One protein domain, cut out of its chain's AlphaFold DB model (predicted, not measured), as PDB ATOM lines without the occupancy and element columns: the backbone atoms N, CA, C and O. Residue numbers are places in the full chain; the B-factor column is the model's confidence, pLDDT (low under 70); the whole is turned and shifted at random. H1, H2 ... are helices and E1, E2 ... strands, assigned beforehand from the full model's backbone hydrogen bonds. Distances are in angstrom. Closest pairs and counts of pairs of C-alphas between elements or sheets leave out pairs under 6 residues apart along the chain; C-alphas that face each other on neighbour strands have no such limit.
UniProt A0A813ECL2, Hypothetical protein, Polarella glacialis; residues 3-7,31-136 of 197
ATOM      1  N   LEU A   3       7.637  15.948  77.566       52.22
ATOM      2  CA  LEU A   3       6.272  16.116  78.021       52.22
ATOM      3  C   LEU A   3       6.262  17.277  79.002       52.22
ATOM      4  O   LEU A   3       6.799  17.157  80.093       52.22
ATOM      5  N   ALA A   4       5.659  18.386  78.600       40.91
ATOM      6  CA  ALA A   4       5.385  19.506  79.486       40.91
ATOM      7  C   ALA A   4       3.915  19.420  79.914       40.91
ATOM      8  O   ALA A   4       3.026  19.404  79.058       40.91
ATOM      9  N   GLY A   5       3.648  19.323  81.214       31.36
ATOM     10  CA  GLY A   5       2.301  19.337  81.788       31.36
ATOM     11  C   GLY A   5       2.199  20.346  82.924       31.36
ATOM     12  O   GLY A   5       3.176  20.604  83.600       31.36
ATOM     13  N   THR A   6       1.045  20.957  83.164       33.28
ATOM     14  CA  THR A   6       0.902  21.875  84.310       33.28
ATOM     15  C   THR A   6       0.792  21.092  85.627       33.28
ATOM     16  O   THR A   6       0.065  20.093  85.675       33.28
ATOM     17  N   HIS A   7       1.435  21.560  86.703       32.09
ATOM     18  CA  HIS A   7       1.294  20.982  88.049       32.09
ATOM     19  C   HIS A   7      -0.171  21.026  88.556       32.09
ATOM     20  O   HIS A   7      -1.002  21.794  88.071       32.09
ATOM     21  N   ARG A  31       5.537  16.537  57.069       47.19
ATOM     22  CA  ARG A  31       5.491  15.205  57.696       47.19
ATOM     23  C   ARG A  31       6.890  14.611  57.595       47.19
ATOM     24  O   ARG A  31       7.283  14.141  56.535       47.19
ATOM     25  N   CYS A  32       7.665  14.705  58.670       52.66
ATOM     26  CA  CYS A  32       8.941  14.009  58.772       52.66
ATOM     27  C   CYS A  32       8.653  12.556  59.191       52.66
ATOM     28  O   CYS A  32       8.075  12.376  60.262       52.66
ATOM     29  N   PRO A  33       9.057  11.531  58.416       60.62
ATOM     30  CA  PRO A  33       8.839  10.127  58.780       60.62
ATOM     31  C   PRO A  33       9.336   9.793  60.192       60.62
ATOM     32  O   PRO A  33       8.614   9.179  60.968       60.62
ATOM     33  N   ALA A  34      10.500  10.329  60.581       59.88
ATOM     34  CA  ALA A  34      11.042  10.170  61.930       59.88
ATOM     35  C   ALA A  34      10.129  10.763  63.022       59.88
ATOM     36  O   ALA A  34      10.046  10.242  64.130       59.88
ATOM     37  N   ALA A  35       9.407  11.849  62.729       62.19
ATOM     38  CA  ALA A  35       8.461  12.431  63.675       62.19
ATOM     39  C   ALA A  35       7.188  11.586  63.832       62.19
ATOM     40  O   ALA A  35       6.646  11.503  64.935       62.19
ATOM     41  N   ASP A  36       6.723  10.957  62.750       69.38
ATOM     42  CA  ASP A  36       5.579  10.043  62.784       69.38
ATOM     43  C   ASP A  36       5.949   8.717  63.476       69.38
ATOM     44  O   ASP A  36       5.163   8.211  64.278       69.38
ATOM     45  N   GLU A  37       7.168   8.210  63.275       67.19
ATOM     46  CA  GLU A  37       7.709   7.055  64.004       67.19
ATOM     47  C   GLU A  37       7.798   7.317  65.508       67.19
ATOM     48  O   GLU A  37       7.321   6.508  66.308       67.19
ATOM     49  N   VAL A  38       8.350   8.467  65.911       66.44
ATOM     50  CA  VAL A  38       8.449   8.827  67.331       66.44
ATOM     51  C   VAL A  38       7.069   9.094  67.937       66.44
ATOM     52  O   VAL A  38       6.842   8.733  69.090       66.44
ATOM     53  N   ARG A  39       6.110   9.650  67.178       71.44
ATOM     54  CA  ARG A  39       4.711   9.759  67.629       71.44
ATOM     55  C   ARG A  39       4.113   8.378  67.886       71.44
ATOM     56  O   ARG A  39       3.595   8.136  68.971       71.44
ATOM     57  N   ALA A  40       4.229   7.466  66.924       75.38
ATOM     58  CA  ALA A  40       3.699   6.114  67.052       75.38
ATOM     59  C   ALA A  40       4.362   5.349  68.210       75.38
ATOM     60  O   ALA A  40       3.701   4.586  68.914       75.38
ATOM     61  N   TRP A  41       5.663   5.557  68.429       76.62
ATOM     62  CA  TRP A  41       6.366   5.043  69.602       76.62
ATOM     63  C   TRP A  41       5.796   5.621  70.899       76.62
ATOM     64  O   TRP A  41       5.498   4.859  71.814       76.62
ATOM     65  N   ALA A  42       5.588   6.936  70.976       71.69
ATOM     66  CA  ALA A  42       5.074   7.591  72.174       71.69
ATOM     67  C   ALA A  42       3.663   7.116  72.545       71.69
ATOM     68  O   ALA A  42       3.379   6.882  73.720       71.69
ATOM     69  N   ASP A  43       2.809   6.907  71.546       75.06
ATOM     70  CA  ASP A  43       1.468   6.359  71.746       75.06
ATOM     71  C   ASP A  43       1.526   4.944  72.323       75.06
ATOM     72  O   ASP A  43       0.830   4.635  73.288       75.06
ATOM     73  N   ARG A  44       2.397   4.083  71.786       76.12
ATOM     74  CA  ARG A  44       2.533   2.702  72.272       76.12
ATOM     75  C   ARG A  44       3.211   2.612  73.635       76.12
ATOM     76  O   ARG A  44       2.783   1.828  74.469       76.12
ATOM     77  N   VAL A  45       4.275   3.379  73.849       70.38
ATOM     78  CA  VAL A  45       5.165   3.223  75.006       70.38
ATOM     79  C   VAL A  45       4.758   4.154  76.136       70.38
ATOM     80  O   VAL A  45       4.485   3.696  77.239       70.38
ATOM     81  N   VAL A  46       4.655   5.459  75.886       71.50
ATOM     82  CA  VAL A  46       4.384   6.431  76.954       71.50
ATOM     83  C   VAL A  46       2.926   6.392  77.394       71.50
ATOM     84  O   VAL A  46       2.657   6.372  78.596       71.50
ATOM     85  N   LEU A  47       1.989   6.357  76.441       73.38
ATOM     86  CA  LEU A  47       0.565   6.223  76.754       73.38
ATOM     87  C   LEU A  47       0.172   4.761  76.981       73.38
ATOM     88  O   LEU A  47      -0.441   4.456  78.000       73.38
ATOM     89  N   GLY A  48       0.538   3.864  76.061       69.12
ATOM     90  CA  GLY A  48       0.118   2.461  76.097       69.12
ATOM     91  C   GLY A  48       0.644   1.668  77.294       69.12
ATOM     92  O   GLY A  48      -0.081   0.819  77.803       69.12
ATOM     93  N   LEU A  49       1.844   1.980  77.804       66.81
ATOM     94  CA  LEU A  49       2.389   1.355  79.022       66.81
ATOM     95  C   LEU A  49       2.145   2.199  80.283       66.81
ATOM     96  O   LEU A  49       2.622   1.854  81.359       66.81
ATOM     97  N   GLY A  50       1.421   3.319  80.170       68.00
ATOM     98  CA  GLY A  50       1.085   4.167  81.313       68.00
ATOM     99  C   GLY A  50       2.289   4.810  82.010       68.00
ATOM    100  O   GLY A  50       2.186   5.158  83.184       68.00
ATOM    101  N   LEU A  51       3.417   4.998  81.311       68.06
ATOM    102  CA  LEU A  51       4.657   5.530  81.900       68.06
ATOM    103  C   LEU A  51       4.505   6.962  82.426       68.06
ATOM    104  O   LEU A  51       5.242   7.378  83.315       68.06
ATOM    105  N   CYS A  52       3.563   7.726  81.866       70.25
ATOM    106  CA  CYS A  52       3.256   9.080  82.305       70.25
ATOM    107  C   CYS A  52       1.762   9.209  82.659       70.25
ATOM    108  O   CYS A  52       0.922   9.291  81.751       70.25
ATOM    109  N   PRO A  53       1.401   9.299  83.957       67.38
ATOM    110  CA  PRO A  53       0.002   9.428  84.369       67.38
ATOM    111  C   PRO A  53      -0.635  10.736  83.871       67.38
ATOM    112  O   PRO A  53      -1.842  10.792  83.622       67.38
ATOM    113  N   TRP A  54       0.166  11.788  83.670       72.81
ATOM    114  CA  TRP A  54      -0.305  13.077  83.158       72.81
ATOM    115  C   TRP A  54      -0.684  13.011  81.679       72.81
ATOM    116  O   TRP A  54      -1.762  13.476  81.307       72.81
ATOM    117  N   ALA A  55       0.153  12.381  80.852       75.19
ATOM    118  CA  ALA A  55      -0.101  12.244  79.422       75.19
ATOM    119  C   ALA A  55      -1.341  11.378  79.157       75.19
ATOM    120  O   ALA A  55      -2.195  11.765  78.362       75.19
ATOM    121  N   ALA A  56      -1.504  10.270  79.891       76.00
ATOM    122  CA  ALA A  56      -2.691   9.421  79.795       76.00
ATOM    123  C   ALA A  56      -3.982  10.186  80.141       76.00
ATOM    124  O   ALA A  56      -4.966  10.132  79.400       76.00
ATOM    125  N   ARG A  57      -3.971  10.966  81.230       79.62
ATOM    126  CA  ARG A  57      -5.119  11.789  81.641       79.62
ATOM    127  C   ARG A  57      -5.434  12.895  80.633       79.62
ATOM    128  O   ARG A  57      -6.608  13.171  80.394       79.62
ATOM    129  N   ALA A  58      -4.415  13.535  80.063       82.00
ATOM    130  CA  ALA A  58      -4.591  14.565  79.044       82.00
ATOM    131  C   ALA A  58      -5.137  13.982  77.730       82.00
ATOM    132  O   ALA A  58      -6.052  14.555  77.140       82.00
ATOM    133  N   ALA A  59      -4.649  12.809  77.315       80.88
ATOM    134  CA  ALA A  59      -5.145  12.092  76.143       80.88
ATOM    135  C   ALA A  59      -6.637  11.750  76.283       80.88
ATOM    136  O   ALA A  59      -7.429  12.081  75.403       80.88
ATOM    137  N   GLN A  60      -7.046  11.188  77.429       81.88
ATOM    138  CA  GLN A  60      -8.452  10.855  77.713       81.88
ATOM    139  C   GLN A  60      -9.382  12.075  77.662       81.88
ATOM    140  O   GLN A  60     -10.552  11.952  77.308       81.88
ATOM    141  N   LYS A  61      -8.876  13.260  78.019       82.94
ATOM    142  CA  LYS A  61      -9.639  14.517  78.018       82.94
ATOM    143  C   LYS A  61      -9.573  15.278  76.693       82.94
ATOM    144  O   LYS A  61     -10.206  16.324  76.582       82.94
ATOM    145  N   GLY A  62      -8.807  14.795  75.713       83.44
ATOM    146  CA  GLY A  62      -8.557  15.519  74.464       83.44
ATOM    147  C   GLY A  62      -7.761  16.816  74.656       83.44
ATOM    148  O   GLY A  62      -7.859  17.717  73.831       83.44
ATOM    149  N   THR A  63      -6.995  16.927  75.746       85.25
ATOM    150  CA  THR A  63      -6.186  18.109  76.105       85.25
ATOM    151  C   THR A  63      -4.682  17.875  75.916       85.25
ATOM    152  O   THR A  63      -3.866  18.661  76.402       85.25
ATOM    153  N   LEU A  64      -4.321  16.786  75.223       84.19
ATOM    154  CA  LEU A  64      -2.963  16.436  74.809       84.19
ATOM    155  C   LEU A  64      -2.722  16.863  73.358       84.19
ATOM    156  O   LEU A  64      -3.514  16.535  72.472       84.19
ATOM    157  N   ARG A  65      -1.595  17.529  73.102       84.25
ATOM    158  CA  ARG A  65      -1.142  17.879  71.751       84.25
ATOM    159  C   ARG A  65       0.222  17.268  71.442       84.25
ATOM    160  O   ARG A  65       1.116  17.296  72.277       84.25
ATOM    161  N   TYR A  66       0.395  16.807  70.203       81.12
ATOM    162  CA  TYR A  66       1.681  16.369  69.657       81.12
ATOM    163  C   TYR A  66       2.294  17.460  68.790       81.12
ATOM    164  O   TYR A  66       1.608  18.063  67.960       81.12
ATOM    165  N   MET A  67       3.593  17.687  68.948       82.81
ATOM    166  CA  MET A  67       4.350  18.677  68.192       82.81
ATOM    167  C   MET A  67       5.712  18.124  67.796       82.81
ATOM    168  O   MET A  67       6.340  17.381  68.544       82.81
ATOM    169  N   THR A  68       6.179  18.523  66.619       80.94
ATOM    170  CA  THR A  68       7.526  18.213  66.143       80.94
ATOM    171  C   THR A  68       8.342  19.495  66.140       80.94
ATOM    172  O   THR A  68       7.996  20.451  65.448       80.94
ATOM    173  N   CYS A  69       9.414  19.519  66.921       83.56
ATOM    174  CA  CYS A  69      10.423  20.560  66.887       83.56
ATOM    175  C   CYS A  69      11.315  20.331  65.659       83.56
ATOM    176  O   CYS A  69      11.863  19.244  65.484       83.56
ATOM    177  N   SER A  70      11.413  21.333  64.786       84.06
ATOM    178  CA  SER A  70      12.242  21.264  63.570       84.06
ATOM    179  C   SER A  70      13.647  21.832  63.772       84.06
ATOM    180  O   SER A  70      14.406  21.902  62.811       84.06
ATOM    181  N   GLU A  71      13.975  22.227  65.001       86.81
ATOM    182  CA  GLU A  71      15.285  22.752  65.367       86.81
ATOM    183  C   GLU A  71      16.334  21.634  65.408       86.81
ATOM    184  O   GLU A  71      16.043  20.491  65.771       86.81
ATOM    185  N   GLU A  72      17.566  21.986  65.051       86.75
ATOM    186  CA  GLU A  72      18.698  21.051  64.943       86.75
ATOM    187  C   GLU A  72      19.736  21.263  66.057       86.75
ATOM    188  O   GLU A  72      20.579  20.405  66.301       86.75
ATOM    189  N   ASN A  73      19.642  22.394  66.764       87.88
ATOM    190  CA  ASN A  73      20.535  22.795  67.848       87.88
ATOM    191  C   ASN A  73      19.800  22.728  69.206       87.88
ATOM    192  O   ASN A  73      18.727  23.331  69.331       87.88
ATOM    193  N   PRO A  74      20.379  22.093  70.243       89.62
ATOM    194  CA  PRO A  74      19.787  22.009  71.580       89.62
ATOM    195  C   PRO A  74      19.316  23.343  72.189       89.62
ATOM    196  O   PRO A  74      18.258  23.388  72.815       89.62
ATOM    197  N   LEU A  75      20.043  24.449  71.980       90.38
ATOM    198  CA  LEU A  75      19.644  25.775  72.492       90.38
ATOM    199  C   LEU A  75      18.372  26.313  71.816       90.38
ATOM    200  O   LEU A  75      17.508  26.922  72.456       90.38
ATOM    201  N   ALA A  76      18.237  26.073  70.511       89.31
ATOM    202  CA  ALA A  76      17.039  26.439  69.765       89.31
ATOM    203  C   ALA A  76      15.846  25.579  70.208       89.31
ATOM    204  O   ALA A  76      14.741  26.092  70.400       89.31
ATOM    205  N   VAL A  77      16.085  24.294  70.492       89.62
ATOM    206  CA  VAL A  77      15.065  23.415  71.072       89.62
ATOM    207  C   VAL A  77      14.623  23.896  72.459       89.62
ATOM    208  O   VAL A  77      13.419  23.955  72.702       89.62
ATOM    209  N   ALA A  78      15.541  24.297  73.346       89.94
ATOM    210  CA  ALA A  78      15.202  24.881  74.654       89.94
ATOM    211  C   ALA A  78      14.242  26.074  74.510       89.94
ATOM    212  O   ALA A  78      13.194  26.137  75.155       89.94
ATOM    213  N   SER A  79      14.554  26.977  73.578       90.12
ATOM    214  CA  SER A  79      13.721  28.148  73.277       90.12
ATOM    215  C   SER A  79      12.338  27.755  72.752       90.12
ATOM    216  O   SER A  79      11.322  28.331  73.154       90.12
ATOM    217  N   PHE A  80      12.274  26.729  71.899       89.62
ATOM    218  CA  PHE A  80      11.018  26.171  71.409       89.62
ATOM    219  C   PHE A  80      10.164  25.603  72.551       89.62
ATOM    220  O   PHE A  80       8.974  25.915  72.642       89.62
ATOM    221  N   ILE A  81      10.758  24.824  73.460       88.88
ATOM    222  CA  ILE A  81      10.053  24.243  74.614       88.88
ATOM    223  C   ILE A  81       9.541  25.345  75.540       88.88
ATOM    224  O   ILE A  81       8.381  25.293  75.942       88.88
ATOM    225  N   ARG A  82      10.348  26.380  75.813       89.44
ATOM    226  CA  ARG A  82       9.926  27.543  76.609       89.44
ATOM    227  C   ARG A  82       8.696  28.219  76.004       89.44
ATOM    228  O   ARG A  82       7.740  28.516  76.716       89.44
ATOM    229  N   SER A  83       8.674  28.408  74.683       87.94
ATOM    230  CA  SER A  83       7.512  28.990  73.997       87.94
ATOM    231  C   SER A  83       6.242  28.145  74.165       87.94
ATOM    232  O   SER A  83       5.136  28.680  74.282       87.94
ATOM    233  N   GLU A  84       6.397  26.823  74.226       87.06
ATOM    234  CA  GLU A  84       5.288  25.897  74.424       87.06
ATOM    235  C   GLU A  84       4.853  25.826  75.896       87.06
ATOM    236  O   GLU A  84       3.655  25.770  76.166       87.06
ATOM    237  N   ALA A  85       5.779  25.938  76.853       87.75
ATOM    238  CA  ALA A  85       5.457  26.074  78.274       87.75
ATOM    239  C   ALA A  85       4.605  27.328  78.537       87.75
ATOM    240  O   ALA A  85       3.546  27.239  79.161       87.75
ATOM    241  N   VAL A  86       4.990  28.477  77.964       86.69
ATOM    242  CA  VAL A  86       4.180  29.713  77.998       86.69
ATOM    243  C   VAL A  86       2.789  29.467  77.406       86.69
ATOM    244  O   VAL A  86       1.778  29.924  77.943       86.69
ATOM    245  N   ARG A  87       2.706  28.725  76.295       84.00
ATOM    246  CA  ARG A  87       1.427  28.416  75.647       84.00
ATOM    247  C   ARG A  87       0.518  27.555  76.522       84.00
ATOM    248  O   ARG A  87      -0.681  27.823  76.541       84.00
ATOM    249  N   LEU A  88       1.068  26.567  77.227       85.44
ATOM    250  CA  LEU A  88       0.325  25.694  78.144       85.44
ATOM    251  C   LEU A  88      -0.244  26.447  79.350       85.44
ATOM    252  O   LEU A  88      -1.322  26.106  79.827       85.44
ATOM    253  N   GLN A  89       0.436  27.494  79.818       82.81
ATOM    254  CA  GLN A  89      -0.102  28.367  80.864       82.81
ATOM    255  C   GLN A  89      -1.223  29.289  80.363       82.81
ATOM    256  O   GLN A  89      -2.051  29.770  81.142       82.81
ATOM    257  N   GLY A  90      -1.267  29.547  79.057       78.12
ATOM    258  CA  GLY A  90      -2.287  30.377  78.439       78.12
ATOM    259  C   GLY A  90      -3.680  29.741  78.486       78.12
ATOM    260  O   GLY A  90      -3.871  28.557  78.212       78.12
ATOM    261  N   ARG A  91      -4.710  30.555  78.738       66.88
ATOM    262  CA  ARG A  91      -6.116  30.127  78.640       66.88
ATOM    263  C   ARG A  91      -6.575  30.126  77.177       66.88
ATOM    264  O   ARG A  91      -7.171  31.096  76.716       66.88
ATOM    265  N   ARG A  92      -6.273  29.061  76.430       67.25
ATOM    266  CA  ARG A  92      -6.762  28.854  75.050       67.25
ATOM    267  C   ARG A  92      -7.946  27.882  74.996       67.25
ATOM    268  O   ARG A  92      -8.164  27.106  75.920       67.25
ATOM    269  N   LEU A  93      -8.708  27.945  73.904       57.78
ATOM    270  CA  LEU A  93      -9.769  26.995  73.562       57.78
ATOM    271  C   LEU A  93      -9.338  26.189  72.319       57.78
ATOM    272  O   LEU A  93      -9.028  26.815  71.306       57.78
ATOM    273  N   PRO A  94      -9.331  24.842  72.365       64.12
ATOM    274  CA  PRO A  94      -9.538  24.006  73.551       64.12
ATOM    275  C   PRO A  94      -8.394  24.169  74.577       64.12
ATOM    276  O   PRO A  94      -7.264  24.467  74.182       64.12
ATOM    277  N   PRO A  95      -8.663  23.993  75.885       73.94
ATOM    278  CA  PRO A  95      -7.628  24.095  76.908       73.94
ATOM    279  C   PRO A  95      -6.644  22.933  76.761       73.94
ATOM    280  O   PRO A  95      -7.024  21.770  76.885       73.94
ATOM    281  N   LEU A  96      -5.379  23.243  76.492       81.12
ATOM    282  CA  LEU A  96      -4.299  22.260  76.497       81.12
ATOM    283  C   LEU A  96      -3.772  22.111  77.922       81.12
ATOM    284  O   LEU A  96      -3.545  23.105  78.603       81.12
ATOM    285  N   SER A  97      -3.576  20.874  78.369       83.94
ATOM    286  CA  SER A  97      -2.946  20.581  79.664       83.94
ATOM    287  C   SER A  97      -1.571  19.947  79.513       83.94
ATOM    288  O   SER A  97      -0.810  19.888  80.478       83.94
ATOM    289  N   THR A  98      -1.283  19.390  78.335       85.00
ATOM    290  CA  THR A  98      -0.044  18.664  78.073       85.00
ATOM    291  C   THR A  98       0.360  18.809  76.615       85.00
ATOM    292  O   THR A  98      -0.452  18.578  75.714       85.00
ATOM    293  N   SER A  99       1.631  19.127  76.395       87.50
ATOM    294  CA  SER A  99       2.252  19.102  75.073       87.50
ATOM    295  C   SER A  99       3.360  18.063  75.051       87.50
ATOM    296  O   SER A  99       4.210  18.012  75.940       87.50
ATOM    297  N   LEU A 100       3.333  17.223  74.022       86.19
ATOM    298  CA  LEU A 100       4.350  16.228  73.723       86.19
ATOM    299  C   LEU A 100       5.184  16.727  72.545       86.19
ATOM    300  O   LEU A 100       4.701  16.812  71.414       86.19
ATOM    301  N   VAL A 101       6.441  17.056  72.825       86.06
ATOM    302  CA  VAL A 101       7.391  17.617  71.865       86.06
ATOM    303  C   VAL A 101       8.392  16.550  71.421       86.06
ATOM    304  O   VAL A 101       9.117  15.952  72.222       86.06
ATOM    305  N   VAL A 102       8.434  16.317  70.112       83.25
ATOM    306  CA  VAL A 102       9.335  15.391  69.422       83.25
ATOM    307  C   VAL A 102      10.439  16.187  68.735       83.25
ATOM    308  O   VAL A 102      10.130  17.056  67.929       83.25
ATOM    309  N   CYS A 103      11.708  15.876  68.997       85.81
ATOM    310  CA  CYS A 103      12.856  16.612  68.453       85.81
ATOM    311  C   CYS A 103      13.756  15.664  67.642       85.81
ATOM    312  O   CYS A 103      14.734  15.154  68.181       85.81
ATOM    313  N   PRO A 104      13.410  15.353  66.378       80.62
ATOM    314  CA  PRO A 104      14.089  14.308  65.614       80.62
ATOM    315  C   PRO A 104      15.366  14.790  64.911       80.62
ATOM    316  O   PRO A 104      16.107  13.966  64.383       80.62
ATOM    317  N   ARG A 105      15.605  16.108  64.843       82.50
ATOM    318  CA  ARG A 105      16.683  16.687  64.027       82.50
ATOM    319  C   ARG A 105      17.943  17.060  64.796       82.50
ATOM    320  O   ARG A 105      18.908  17.453  64.160       82.50
ATOM    321  N   VAL A 106      17.959  16.911  66.120       86.00
ATOM    322  CA  VAL A 106      19.163  17.137  66.927       86.00
ATOM    323  C   VAL A 106      20.048  15.890  66.838       86.00
ATOM    324  O   VAL A 106      19.690  14.866  67.424       86.00
ATOM    325  N   PRO A 107      21.173  15.910  66.096       82.94
ATOM    326  CA  PRO A 107      21.903  14.682  65.779       82.94
ATOM    327  C   PRO A 107      22.530  14.027  67.012       82.94
ATOM    328  O   PRO A 107      22.537  12.803  67.129       82.94
ATOM    329  N   GLU A 108      23.015  14.850  67.940       84.69
ATOM    330  CA  GLU A 108      23.643  14.433  69.196       84.69
ATOM    331  C   GLU A 108      22.672  13.726  70.152       84.69
ATOM    332  O   GLU A 108      23.084  12.874  70.930       84.69
ATOM    333  N   TRP A 109      21.366  13.984  70.041       87.19
ATOM    334  CA  TRP A 109      20.344  13.330  70.863       87.19
ATOM    335  C   TRP A 109      19.977  11.931  70.385       87.19
ATOM    336  O   TRP A 109      19.036  11.350  70.903       87.19
ATOM    337  N   LYS A 110      20.682  11.376  69.395       82.69
ATOM    338  CA  LYS A 110      20.629   9.931  69.138       82.69
ATOM    339  C   LYS A 110      21.329   9.147  70.249       82.69
ATOM    340  O   LYS A 110      20.941   8.013  70.518       82.69
ATOM    341  N   ASP A 111      22.345   9.748  70.872       83.25
ATOM    342  CA  ASP A 111      23.023   9.188  72.034       83.25
ATOM    343  C   ASP A 111      22.259   9.540  73.313       83.25
ATOM    344  O   ASP A 111      21.951  10.705  73.585       83.25
ATOM    345  N   PHE A 112      21.952   8.515  74.111       81.25
ATOM    346  CA  PHE A 112      21.202   8.708  75.344       81.25
ATOM    347  C   PHE A 112      21.965   9.567  76.349       81.25
ATOM    348  O   PHE A 112      21.358  10.451  76.938       81.25
ATOM    349  N   LYS A 113      23.273   9.356  76.538       84.69
ATOM    350  CA  LYS A 113      24.055  10.063  77.563       84.69
ATOM    351  C   LYS A 113      24.189  11.542  77.234       84.69
ATOM    352  O   LYS A 113      24.094  12.376  78.132       84.69
ATOM    353  N   THR A 114      24.366  11.880  75.959       88.25
ATOM    354  CA  THR A 114      24.382  13.273  75.506       88.25
ATOM    355  C   THR A 114      23.028  13.945  75.722       88.25
ATOM    356  O   THR A 114      22.980  15.040  76.283       88.25
ATOM    357  N   PHE A 115      21.926  13.282  75.357       86.62
ATOM    358  CA  PHE A 115      20.579  13.783  75.644       86.62
ATOM    359  C   PHE A 115      20.337  13.948  77.153       86.62
ATOM    360  O   PHE A 115      19.830  14.979  77.590       86.62
ATOM    361  N   ASP A 116      20.726  12.954  77.948       84.75
ATOM    362  CA  ASP A 116      20.544  12.923  79.398       84.75
ATOM    363  C   ASP A 116      21.275  14.078  80.083       84.75
ATOM    364  O   ASP A 116      20.674  14.815  80.862       84.75
ATOM    365  N   SER A 117      22.537  14.285  79.699       87.88
ATOM    366  CA  SER A 117      23.373  15.399  80.143       87.88
ATOM    367  C   SER A 117      22.741  16.749  79.797       87.88
ATOM    368  O   SER A 117      22.669  17.637  80.642       87.88
ATOM    369  N   TRP A 118      22.209  16.910  78.581       88.88
ATOM    370  CA  TRP A 118      21.517  18.144  78.196       88.88
ATOM    371  C   TRP A 118      20.296  18.432  79.083       88.88
ATOM    372  O   TRP A 118      20.095  19.577  79.490       88.88
ATOM    373  N   VAL A 119      19.513  17.400  79.424       83.69
ATOM    374  CA  VAL A 119      18.356  17.538  80.321       83.69
ATOM    375  C   VAL A 119      18.794  17.890  81.745       83.69
ATOM    376  O   VAL A 119      18.170  18.742  82.368       83.69
ATOM    377  N   THR A 120      19.844  17.255  82.276       82.25
ATOM    378  CA  THR A 120      20.276  17.464  83.673       82.25
ATOM    379  C   THR A 120      21.072  18.732  83.896       82.25
ATOM    380  O   THR A 120      21.102  19.227  85.014       82.25
ATOM    381  N   ASN A 121      21.723  19.262  82.863       83.19
ATOM    382  CA  ASN A 121      22.594  20.433  82.983       83.19
ATOM    383  C   ASN A 121      21.826  21.762  82.862       83.19
ATOM    384  O   ASN A 121      22.393  22.772  82.442       83.19
ATOM    385  N   GLY A 122      20.529  21.763  83.180       73.12
ATOM    386  CA  GLY A 122      19.771  22.983  83.453       73.12
ATOM    387  C   GLY A 122      19.255  23.771  82.245       73.12
ATOM    388  O   GLY A 122      18.688  24.843  82.419       73.12
ATOM    389  N   GLN A 123      19.382  23.270  81.008       79.25
ATOM    390  CA  GLN A 123      18.965  24.012  79.794       79.25
ATOM    391  C   GLN A 123      17.460  24.328  79.728       79.25
ATOM    392  O   GLN A 123      17.020  25.131  78.906       79.25
ATOM    393  N   VAL A 124      16.680  23.655  80.571       78.50
ATOM    394  CA  VAL A 124      15.222  23.747  80.678       78.50
ATOM    395  C   VAL A 124      14.754  23.760  82.139       78.50
ATOM    396  O   VAL A 124      13.568  23.586  82.397       78.50
ATOM    397  N   GLU A 125      15.670  23.944  83.094       75.06
ATOM    398  CA  GLU A 125      15.364  23.959  84.535       75.06
ATOM    399  C   GLU A 125      14.507  25.170  84.915       75.06
ATOM    400  O   GLU A 125      13.598  25.059  85.731       75.06
ATOM    401  N   ASP A 126      14.675  26.297  84.214       79.19
ATOM    402  CA  ASP A 126      13.827  27.487  84.367       79.19
ATOM    403  C   ASP A 126      12.346  27.237  84.031       79.19
ATOM    404  O   ASP A 126      11.486  28.068  84.322       79.19
ATOM    405  N   LEU A 127      12.033  26.103  83.399       80.81
ATOM    406  CA  LEU A 127      10.670  25.729  83.047       80.81
ATOM    407  C   LEU A 127       9.953  24.964  84.158       80.81
ATOM    408  O   LEU A 127       8.731  24.851  84.073       80.81
ATOM    409  N   GLU A 128      10.655  24.457  85.173       75.38
ATOM    410  CA  GLU A 128      10.052  23.658  86.252       75.38
ATOM    411  C   GLU A 128       9.028  24.462  87.064       75.38
ATOM    412  O   GLU A 128       7.982  23.936  87.447       75.38
ATOM    413  N   ASP A 129       9.251  25.770  87.212       77.69
ATOM    414  CA  ASP A 129       8.292  26.695  87.829       77.69
ATOM    415  C   ASP A 129       7.020  26.878  86.985       77.69
ATOM    416  O   ASP A 129       5.964  27.278  87.485       77.69
ATOM    417  N   MET A 130       7.103  26.603  85.680       79.06
ATOM    418  CA  MET A 130       6.013  26.825  84.739       79.06
ATOM    419  C   MET A 130       5.208  25.564  84.439       79.06
ATOM    420  O   MET A 130       3.976  25.621  84.326       79.06
ATOM    421  N   VAL A 131       5.910  24.451  84.237       82.88
ATOM    422  CA  VAL A 131       5.393  23.165  83.776       82.88
ATOM    423  C   VAL A 131       6.236  22.030  84.361       82.88
ATOM    424  O   VAL A 131       7.455  22.092  84.421       82.88
ATOM    425  N   SER A 132       5.585  20.922  84.692       81.00
ATOM    426  CA  SER A 132       6.237  19.641  84.921       81.00
ATOM    427  C   SER A 132       6.830  19.143  83.611       81.00
ATOM    428  O   SER A 132       6.086  18.777  82.693       81.00
ATOM    429  N   LEU A 133       8.156  19.112  83.527       82.06
ATOM    430  CA  LEU A 133       8.870  18.548  82.394       82.06
ATOM    431  C   LEU A 133       9.214  17.077  82.657       82.06
ATOM    432  O   LEU A 133       9.836  16.731  83.653       82.06
ATOM    433  N   VAL A 134       8.821  16.197  81.740       80.62
ATOM    434  CA  VAL A 134       9.154  14.769  81.769       80.62
ATOM    435  C   VAL A 134       9.811  14.393  80.455       80.62
ATOM    436  O   VAL A 134       9.294  14.694  79.378       80.62
ATOM    437  N   VAL A 135      10.953  13.721  80.526       81.12
ATOM    438  CA  VAL A 135      11.765  13.416  79.348       81.12
ATOM    439  C   VAL A 135      11.706  11.932  79.011       81.12
ATOM    440  O   VAL A 135      11.722  11.075  79.889       81.12
ATOM    441  N   PHE A 136      11.645  11.630  77.718       80.19
ATOM    442  CA  PHE A 136      11.630  10.272  77.187       80.19
ATOM    443  C   PHE A 136      12.614  10.155  76.027       80.19
ATOM    444  O   PHE A 136      12.671  11.034  75.156       80.19
TER     445      PHE A 136
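AT A GLANCE: This is residues 3 to 7 and 31 to 136 of the 197 residues of the protein "Hypothetical protein" of Polarella glacialis (UniProt A0A813ECL2). A small, twisted sheet of four short strands forms the core of a three-layer domain, with H3 packed over one face and H1 and H2 over the other. Beyond one end of the strands, H4 and H5 make a small corner at the side of the body. The printed part has 111 residues with five named helices and four named strands, in the order E1 H1 H2 E2 H3 E3 H4 H5 E4. The sheet is mixed, in the order E2 E3 E1 E4, and the class is mixed, helices and strands. The whole is compact, with a radius of gyration of the C-alphas of 13.4 A and spans of 34 by 29 by 25 A.

IN THESE COORDINATES: E1 is residues 3 to 5, from C-alpha 3 at (6.272, 16.116, 78.021). After the cut come H1, residues 33 to 47, 20.2 A long, and H2, residues 53 to 60, 10.9 A. E2 is residues 64 to 68, 13.7 A. H3, residues 74 to 89, spans 22.9 A from C-alpha 74 at (19.787, 22.009, 71.580). E3 is residues 98 to 102, 13.2 A, H4 residues 107 to 110, and H5 residues 112 to 120, 12.1 A. E4, residues 132 to 135, ends with C-alpha 135 at (11.765, 13.416, 79.348).

HOW THE PARTS SIT: E2 and E3 are parallel, with N 67 and O 100 2.8 A apart, within hydrogen-bond range. E1 is antiparallel to E3, with N 99 and O 4 at 3.0 A, and to E4, with N 5 and O 132 at 2.9 A. E2, H3, E3 form a strand-helix-strand unit, two parallel neighbour strands with a helix between, and its crossover is right-handed. E3, H4 H5, E4 form a split unit with E1 between its strands, also right-handed. H3 is on the sheet at a height of 9.3 A; its closest C-alphas to E3 are Leu 88 and Thr 98, 7.0 A. On the opposite face are H1, at a height of 9.8 A, and H2, at 8.4 A. H1 and H2 only just touch, only at the corner, with 3 pairs of C-alphas within 8 A; Leu 47 and Ala 56 are closest, 5.5 A. H5 only grazes the sheet with residues 115 to 119, and H4 is not on it. Every O i to N i+4 pair is within hydrogen-bond range in H2, H3 and H5, and 10 of 11 in H1; H4 is too short for one.

THE WHOLE: The farthest C-alphas, Leu 93 and Lys 113, are 38.0 A apart. Residues 8 to 30 are not printed, with 31.2 A between C-alphas 7 and 31. The link from H5 to E4 is long. Mean pLDDT of the printed part is 77.4; 22 residues are under 70, among them 3 to 7 and 31 to 38.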